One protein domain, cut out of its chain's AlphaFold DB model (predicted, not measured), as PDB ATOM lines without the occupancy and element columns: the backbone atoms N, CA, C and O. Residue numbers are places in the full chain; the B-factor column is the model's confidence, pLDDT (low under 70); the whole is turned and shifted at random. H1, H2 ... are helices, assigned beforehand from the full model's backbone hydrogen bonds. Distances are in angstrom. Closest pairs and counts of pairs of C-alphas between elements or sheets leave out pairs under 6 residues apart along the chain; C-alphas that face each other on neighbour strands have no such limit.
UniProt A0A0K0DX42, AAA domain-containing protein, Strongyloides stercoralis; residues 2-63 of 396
ATOM      1  N   SER A   2     118.257 140.474  75.076       77.15
ATOM      2  CA  SER A   2     117.327 139.527  74.420       77.15
ATOM      3  C   SER A   2     117.698 138.048  74.617       77.15
ATOM      4  O   SER A   2     116.874 137.298  75.121       77.15
ATOM      5  N   ARG A   3     118.952 137.656  74.337       78.01
ATOM      6  CA  ARG A   3     119.448 136.273  74.535       78.01
ATOM      7  C   ARG A   3     119.258 135.744  75.959       78.01
ATOM      8  O   ARG A   3     118.779 134.639  76.154       78.01
ATOM      9  N   LEU A   4     119.592 136.568  76.952       79.97
ATOM     10  CA  LEU A   4     119.495 136.203  78.370       79.97
ATOM     11  C   LEU A   4     118.029 136.003  78.794       79.97
ATOM     12  O   LEU A   4     117.724 135.157  79.624       79.97
ATOM     13  N   ARG A   5     117.104 136.753  78.179       81.48
ATOM     14  CA  ARG A   5     115.662 136.598  78.382       81.48
ATOM     15  C   ARG A   5     115.126 135.324  77.714       81.48
ATOM     16  O   ARG A   5     114.287 134.661  78.311       81.48
ATOM     17  N   GLU A   6     115.617 134.965  76.527       83.23
ATOM     18  CA  GLU A   6     115.276 133.701  75.851       83.23
ATOM     19  C   GLU A   6     115.764 132.470  76.627       83.23
ATOM     20  O   GLU A   6     114.992 131.530  76.812       83.23
ATOM     21  N   GLU A   7     116.997 132.490  77.144       84.14
ATOM     22  CA  GLU A   7     117.525 131.414  78.000       84.14
ATOM     23  C   GLU A   7     116.721 131.261  79.294       84.14
ATOM     24  O   GLU A   7     116.399 130.143  79.693       84.14
ATOM     25  N   LEU A   8     116.334 132.372  79.930       84.32
ATOM     26  CA  LEU A   8     115.518 132.313  81.143       84.32
ATOM     27  C   LEU A   8     114.142 131.693  80.858       84.32
ATOM     28  O   LEU A   8     113.667 130.852  81.619       84.32
ATOM     29  N   ILE A   9     113.506 132.083  79.748       86.85
ATOM     30  CA  ILE A   9     112.206 131.539  79.330       86.85
ATOM     31  C   ILE A   9     112.319 130.041  79.021       86.85
ATOM     32  O   ILE A   9     111.451 129.275  79.441       86.85
ATOM     33  N   SER A  10     113.380 129.606  78.333       84.61
ATOM     34  CA  SER A  10     113.572 128.186  78.015       84.61
ATOM     35  C   SER A  10     113.812 127.346  79.275       84.61
ATOM     36  O   SER A  10     113.226 126.271  79.405       84.61
ATOM     37  N   PHE A  11     114.573 127.863  80.247       87.81
ATOM     38  CA  PHE A  11     114.815 127.198  81.528       87.81
ATOM     39  C   PHE A  11     113.526 127.031  82.346       87.81
ATOM     40  O   PHE A  11     113.244 125.947  82.868       87.81
ATOM     41  N   PHE A  12     112.699 128.080  82.419       88.26
ATOM     42  CA  PHE A  12     111.380 127.990  83.049       88.26
ATOM     43  C   PHE A  12     110.474 126.985  82.327       88.26
ATOM     44  O   PHE A  12     109.831 126.169  82.986       88.26
ATOM     45  N   ALA A  13     110.458 126.984  80.990       87.48
ATOM     46  CA  ALA A  13     109.666 126.031  80.215       87.48
ATOM     47  C   ALA A  13     110.097 124.575  80.471       87.48
ATOM     48  O   ALA A  13     109.253 123.723  80.744       87.48
ATOM     49  N   GLN A  14     111.403 124.290  80.462       86.94
ATOM     50  CA  GLN A  14     111.943 122.960  80.769       86.94
ATOM     51  C   GLN A  14     111.610 122.519  82.197       86.94
ATOM     52  O   GLN A  14     111.230 121.368  82.412       86.94
ATOM     53  N   SER A  15     111.683 123.439  83.162       84.61
ATOM     54  CA  SER A  15     111.341 123.161  84.560       84.61
ATOM     55  C   SER A  15     109.865 122.785  84.718       84.61
ATOM     56  O   SER A  15     109.549 121.810  85.396       84.61
ATOM     57  N   VAL A  16     108.959 123.511  84.051       90.08
ATOM     58  CA  VAL A  16     107.512 123.219  84.062       90.08
ATOM     59  C   VAL A  16     107.213 121.865  83.413       90.08
ATOM     60  O   VAL A  16     106.431 121.085  83.960       90.08
ATOM     61  N   ILE A  17     107.858 121.553  82.285       88.73
ATOM     62  CA  ILE A  17     107.705 120.258  81.606       88.73
ATOM     63  C   ILE A  17     108.209 119.118  82.498       88.73
ATOM     64  O   ILE A  17     107.515 118.114  82.656       88.73
ATOM     65  N   GLY A  18     109.380 119.279  83.121       87.62
ATOM     66  CA  GLY A  18     109.942 118.292  84.041       87.62
ATOM     67  C   GLY A  18     109.021 118.027  85.234       87.62
ATOM     68  O   GLY A  18     108.745 116.872  85.559       87.62
ATOM     69  N   LEU A  19     108.458 119.079  85.837       89.49
ATOM     70  CA  LEU A  19     107.497 118.961  86.939       89.49
ATOM     71  C   LEU A  19     106.219 118.232  86.496       89.49
ATOM     72  O   LEU A  19     105.744 117.339  87.199       89.49
ATOM     73  N   GLY A  20     105.708 118.541  85.300       88.25
ATOM     74  CA  GLY A  20     104.561 117.850  84.707       88.25
ATOM     75  C   GLY A  20     104.816 116.357  84.475       88.25
ATOM     76  O   GLY A  20     104.010 115.525  84.894       88.25
ATOM     77  N   LEU A  21     105.961 116.004  83.881       89.69
ATOM     78  CA  LEU A  21     106.372 114.609  83.679       89.69
ATOM     79  C   LEU A  21     106.521 113.862  85.008       89.69
ATOM     80  O   LEU A  21     106.056 112.730  85.126       89.69
ATOM     81  N   THR A  22     107.099 114.508  86.022       89.69
ATOM     82  CA  THR A  22     107.261 113.908  87.354       89.69
ATOM     83  C   THR A  22     105.906 113.608  87.990       89.69
ATOM     84  O   THR A  22     105.708 112.514  88.507       89.69
ATOM     85  N   LEU A  23     104.934 114.524  87.898       91.65
ATOM     86  CA  LEU A  23     103.580 114.303  88.419       91.65
ATOM     87  C   LEU A  23     102.839 113.176  87.683       91.65
ATOM     88  O   LEU A  23     102.124 112.398  88.318       91.65
ATOM     89  N   ILE A  24     103.016 113.059  86.363       88.63
ATOM     90  CA  ILE A  24     102.450 111.960  85.570       88.63
ATOM     91  C   ILE A  24     103.081 110.630  85.985       88.63
ATOM     92  O   ILE A  24     102.346 109.686  86.269       88.63
ATOM     93  N   ALA A  25     104.413 110.563  86.080       86.71
ATOM     94  CA  ALA A  25     105.124 109.364  86.517       86.71
ATOM     95  C   ALA A  25     104.668 108.933  87.914       86.71
ATOM     96  O   ALA A  25     104.325 107.773  88.113       86.71
ATOM     97  N   LEU A  26     104.548 109.881  88.848       85.78
ATOM     98  CA  LEU A  26     104.087 109.617  90.208       85.78
ATOM     99  C   LEU A  26     102.651 109.083  90.214       85.78
ATOM    100  O   LEU A  26     102.373 108.112  90.907       85.78
ATOM    101  N   LYS A  27     101.754 109.641  89.391       83.26
ATOM    102  CA  LYS A  27     100.374 109.155  89.236       83.26
ATOM    103  C   LYS A  27     100.312 107.748  88.627       83.26
ATOM    104  O   LYS A  27      99.513 106.935  89.085       83.26
ATOM    105  N   VAL A  28     101.148 107.453  87.629       82.77
ATOM    106  CA  VAL A  28     101.254 106.121  87.010       82.77
ATOM    107  C   VAL A  28     101.790 105.107  88.020       82.77
ATOM    108  O   VAL A  28     101.168 104.066  88.215       82.77
ATOM    109  N   SER A  29     102.875 105.434  88.729       80.09
ATOM    110  CA  SER A  29     103.429 104.594  89.794       80.09
ATOM    111  C   SER A  29     102.408 104.351  90.903       80.09
ATOM    112  O   SER A  29     102.220 103.211  91.306       80.09
ATOM    113  N   PHE A  30     101.685 105.382  91.349       79.51
ATOM    114  CA  PHE A  30     100.645 105.224  92.368       79.51
ATOM    115  C   PHE A  30      99.511 104.309  91.894       79.51
ATOM    116  O   PHE A  30      99.054 103.466  92.658       79.51
ATOM    117  N   SER A  31      99.081 104.436  90.633       74.89
ATOM    118  CA  SER A  31      98.037 103.581  90.056       74.89
ATOM    119  C   SER A  31      98.491 102.131  89.867       74.89
ATOM    120  O   SER A  31      97.655 101.233  89.920       74.89
ATOM    121  N   TYR A  32      99.787 101.902  89.640       78.80
ATOM    122  CA  TYR A  32     100.365 100.565  89.513       78.80
ATOM    123  C   TYR A  32     100.565  99.895  90.878       78.80
ATOM    124  O   TYR A  32     100.327  98.701  91.024       78.80
ATOM    125  N   ILE A  33     100.972 100.671  91.886       78.76
ATOM    126  CA  ILE A  33     101.199 100.186  93.253       78.76
ATOM    127  C   ILE A  33      99.870  99.970  93.990       78.76
ATOM    128  O   ILE A  33      99.736  99.013  94.746       78.76
ATOM    129  N   TYR A  34      98.876 100.831  93.756       78.52
ATOM    130  CA  TYR A  34      97.576 100.788  94.429       78.52
ATOM    131  C   TYR A  34      96.418 100.662  93.427       78.52
ATOM    132  O   TYR A  34      95.575 101.565  93.339       78.52
ATOM    133  N   PRO A  35      96.327  99.543  92.682       77.97
ATOM    134  CA  PRO A  35      95.272  99.340  91.690       77.97
ATOM    135  C   PRO A  35      93.869  99.379  92.314       77.97
ATOM    136  O   PRO A  35      92.917  99.830  91.674       77.97
ATOM    137  N   GLU A  36      93.735  98.990  93.586       74.36
ATOM    138  CA  GLU A  36      92.462  99.026  94.308       74.36
ATOM    139  C   GLU A  36      91.879 100.433  94.446       74.36
ATOM    140  O   GLU A  36      90.672 100.609  94.315       74.36
ATOM    141  N   LEU A  37      92.705 101.462  94.671       73.26
ATOM    142  CA  LEU A  37      92.204 102.835  94.798       73.26
ATOM    143  C   LEU A  37      91.595 103.326  93.483       73.26
ATOM    144  O   LEU A  37      90.574 104.018  93.486       73.26
ATOM    145  N   ASP A  38      92.200 102.942  92.360       75.03
ATOM    146  CA  ASP A  38      91.715 103.307  91.034       75.03
ATOM    147  C   ASP A  38      90.415 102.557  90.698       75.03
ATOM    148  O   ASP A  38      89.465 103.154  90.186       75.03
ATOM    149  N   GLN A  39      90.309 101.279  91.086       76.04
ATOM    150  CA  GLN A  39      89.055 100.522  91.009       76.04
ATOM    151  C   GLN A  39      87.949 101.147  91.873       76.04
ATOM    152  O   GLN A  39      86.860 101.418  91.364       76.04
ATOM    153  N   ARG A  40      88.227 101.479  93.141       76.14
ATOM    154  CA  ARG A  40      87.267 102.136  94.052       76.14
ATOM    155  C   ARG A  40      86.775 103.471  93.494       76.14
ATOM    156  O   ARG A  40      85.586 103.788  93.564       76.14
ATOM    157  N   LYS A  41      87.675 104.255  92.893       78.29
ATOM    158  CA  LYS A  41      87.323 105.525  92.246       78.29
ATOM    159  C   LYS A  41      86.444 105.313  91.010       78.29
ATOM    160  O   LYS A  41      85.472 106.046  90.836       78.29
ATOM    161  N   LYS A  42      86.729 104.296  90.190       81.75
ATOM    162  CA  LYS A  42      85.890 103.911  89.039       81.75
ATOM    163  C   LYS A  42      84.488 103.485  89.474       81.75
ATOM    164  O   LYS A  42      83.520 103.958  88.882       81.75
ATOM    165  N   VAL A  43      84.370 102.673  90.529       79.72
ATOM    166  CA  VAL A  43      83.076 102.260  91.108       79.72
ATOM    167  C   VAL A  43      82.268 103.480  91.555       79.72
ATOM    168  O   VAL A  43      81.122 103.632  91.137       79.72
ATOM    169  N   LYS A  44      82.873 104.407  92.312       79.36
ATOM    170  CA  LYS A  44      82.202 105.649  92.744       79.36
ATOM    171  C   LYS A  44      81.760 106.538  91.583       79.36
ATOM    172  O   LYS A  44      80.660 107.087  91.623       79.36
ATOM    173  N   ASN A  45      82.588 106.685  90.550       81.09
ATOM    174  CA  ASN A  45      82.230 107.483  89.378       81.09
ATOM    175  C   ASN A  45      81.040 106.865  88.634       81.09
ATOM    176  O   ASN A  45      80.054 107.552  88.389       81.09
ATOM    177  N   LYS A  46      81.087 105.550  88.377       82.61
ATOM    178  CA  LYS A  46      79.989 104.820  87.729       82.61
ATOM    179  C   LYS A  46      78.696 104.903  88.547       82.61
ATOM    180  O   LYS A  46      77.631 105.128  87.983       82.61
ATOM    181  N   ALA A  47      78.797 104.801  89.872       80.41
ATOM    182  CA  ALA A  47      77.677 104.990  90.788       80.41
ATOM    183  C   ALA A  47      77.069 106.406  90.694       80.41
ATOM    184  O   ALA A  47      75.851 106.562  90.609       80.41
ATOM    185  N   SER A  48      77.903 107.451  90.648       79.68
ATOM    186  CA  SER A  48      77.431 108.832  90.466       79.68
ATOM    187  C   SER A  48      76.730 109.033  89.121       79.68
ATOM    188  O   SER A  48      75.703 109.710  89.066       79.68
ATOM    189  N   ASP A  49      77.243 108.421  88.053       82.02
ATOM    190  CA  ASP A  49      76.638 108.500  86.723       82.02
ATOM    191  C   ASP A  49      75.273 107.806  86.674       82.02
ATOM    192  O   ASP A  49      74.346 108.341  86.065       82.02
ATOM    193  N   ILE A  50      75.121 106.668  87.363       81.75
ATOM    194  CA  ILE A  50      73.822 106.009  87.545       81.75
ATOM    195  C   ILE A  50      72.850 106.979  88.225       81.75
ATOM    196  O   ILE A  50      71.812 107.284  87.650       81.75
ATOM    197  N   LEU A  51      73.199 107.560  89.381       82.36
ATOM    198  CA  LEU A  51      72.305 108.487  90.094       82.36
ATOM    199  C   LEU A  51      71.894 109.705  89.255       82.36
ATOM    200  O   LEU A  51      70.738 110.125  89.302       82.36
ATOM    201  N   LYS A  52      72.819 110.266  88.470       80.96
ATOM    202  CA  LYS A  52      72.505 111.380  87.564       80.96
ATOM    203  C   LYS A  52      71.508 110.965  86.487       80.96
ATOM    204  O   LYS A  52      70.563 111.706  86.235       80.96
ATOM    205  N   LYS A  53      71.685 109.780  85.889       80.87
ATOM    206  CA  LYS A  53      70.729 109.222  84.918       80.87
ATOM    207  C   LYS A  53      69.345 109.007  85.533       80.87
ATOM    208  O   LYS A  53      68.355 109.262  84.862       80.87
ATOM    209  N   MET A  54      69.275 108.658  86.821       77.21
ATOM    210  CA  MET A  54      68.016 108.519  87.571       77.21
ATOM    211  C   MET A  54      67.351 109.856  87.956       77.21
ATOM    212  O   MET A  54      66.373 109.865  88.704       77.21
ATOM    213  N   GLY A  55      67.896 110.995  87.514       78.39
ATOM    214  CA  GLY A  55      67.324 112.317  87.764       78.39
ATOM    215  C   GLY A  55      67.625 112.905  89.145       78.39
ATOM    216  O   GLY A  55      66.977 113.872  89.547       78.39
ATOM    217  N   PHE A  56      68.603 112.374  89.890       77.42
ATOM    218  CA  PHE A  56      69.050 113.029  91.121       77.42
ATOM    219  C   PHE A  56      69.881 114.274  90.782       77.42
ATOM    220  O   PHE A  56      71.079 114.176  90.517       77.42
ATOM    221  N   SER A  57      69.258 115.456  90.840       71.39
ATOM    222  CA  SER A  57      69.934 116.746  90.621       71.39
ATOM    223  C   SER A  57      71.089 116.967  91.604       71.39
ATOM    224  O   SER A  57      72.125 117.505  91.229       71.39
ATOM    225  N   ASN A  58      70.918 116.492  92.843       78.54
ATOM    226  CA  ASN A  58      71.951 116.417  93.873       78.54
ATOM    227  C   ASN A  58      72.039 114.965  94.373       78.54
ATOM    228  O   ASN A  58      71.247 114.577  95.237       78.54
ATOM    229  N   PRO A  59      72.944 114.139  93.818       80.67
ATOM    230  CA  PRO A  59      73.066 112.744  94.221       80.67
ATOM    231  C   PRO A  59      73.475 112.642  95.701       80.67
ATOM    232  O   PRO A  59      74.348 113.397  96.143       80.67
ATOM    233  N   PRO A  60      72.872 111.728  96.484       83.15
ATOM    234  CA  PRO A  60      73.263 111.519  97.872       83.15
ATOM    235  C   PRO A  60      74.727 111.081  97.977       83.15
ATOM    236  O   PRO A  60      75.253 110.387  97.107       83.15
ATOM    237  N   ILE A  61      75.382 111.446  99.082       85.41
ATOM    238  CA  ILE A  61      76.737 110.973  99.374       85.41
ATOM    239  C   ILE A  61      76.662 109.470  99.652       85.41
ATOM    240  O   ILE A  61      75.955 109.030 100.570       85.41
ATOM    241  N   LEU A  62      77.385 108.697  98.843       87.07
ATOM    242  CA  LEU A  62      77.453 107.247  98.960       87.07
ATOM    243  C   LEU A  62      78.726 106.809  99.679       87.07
ATOM    244  O   LEU A  62      79.827 107.302  99.407       87.07
ATOM    245  N   THR A  63      78.574 105.831 100.566       89.17
ATOM    246  CA  THR A  63      79.709 105.062 101.076       89.17
ATOM    247  C   THR A  63      80.273 104.148  99.984       89.17
ATOM    248  O   THR A  63      79.709 104.008  98.895       89.17
TER     249      THR A  63
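AT A GLANCE: This is residues 2 to 63 of the 396 residues of the protein "AAA domain-containing protein" of Strongyloides stercoralis (UniProt A0A0K0DX42). Two helices meet near their ends as an L: the long H1 is one arm, the shorter H2 the other. After H2 a tail without a named element, residues 54 to 63, folds back beside H2. The printed part has 62 residues with two named helices, H1 then H2, and no named strand; the class is all helix. It is extended, with a radius of gyration of the C-alphas of 20.5 A, and flat, spanning 60 by 31 by 15 A.

HOW THE PARTS SIT: H1, residues 2 to 33, and H2, residues 35 to 53, are about perpendicular, at 90 degrees. They are close but not clearly touching; their closest C-alphas, of Ser 31 and Asp 38, are 6.4 A apart. In both helices every O i to N i+4 pair is within hydrogen-bond range.

IN THESE COORDINATES: H1 begins with C-alpha 2 at (117.327, 139.527, 74.420) and is 46.5 A long from first to last C-alpha. H2 is 27.3 A long and ends with C-alpha 53 at (70.729, 109.222, 84.918).

THE WHOLE: The C-alphas farthest apart, of Arg 3 and Met 54, are 59.9 A apart. The link from H1 to H2 is tight. The printed part has no cut, and no printed residue is under 70 in pLDDT.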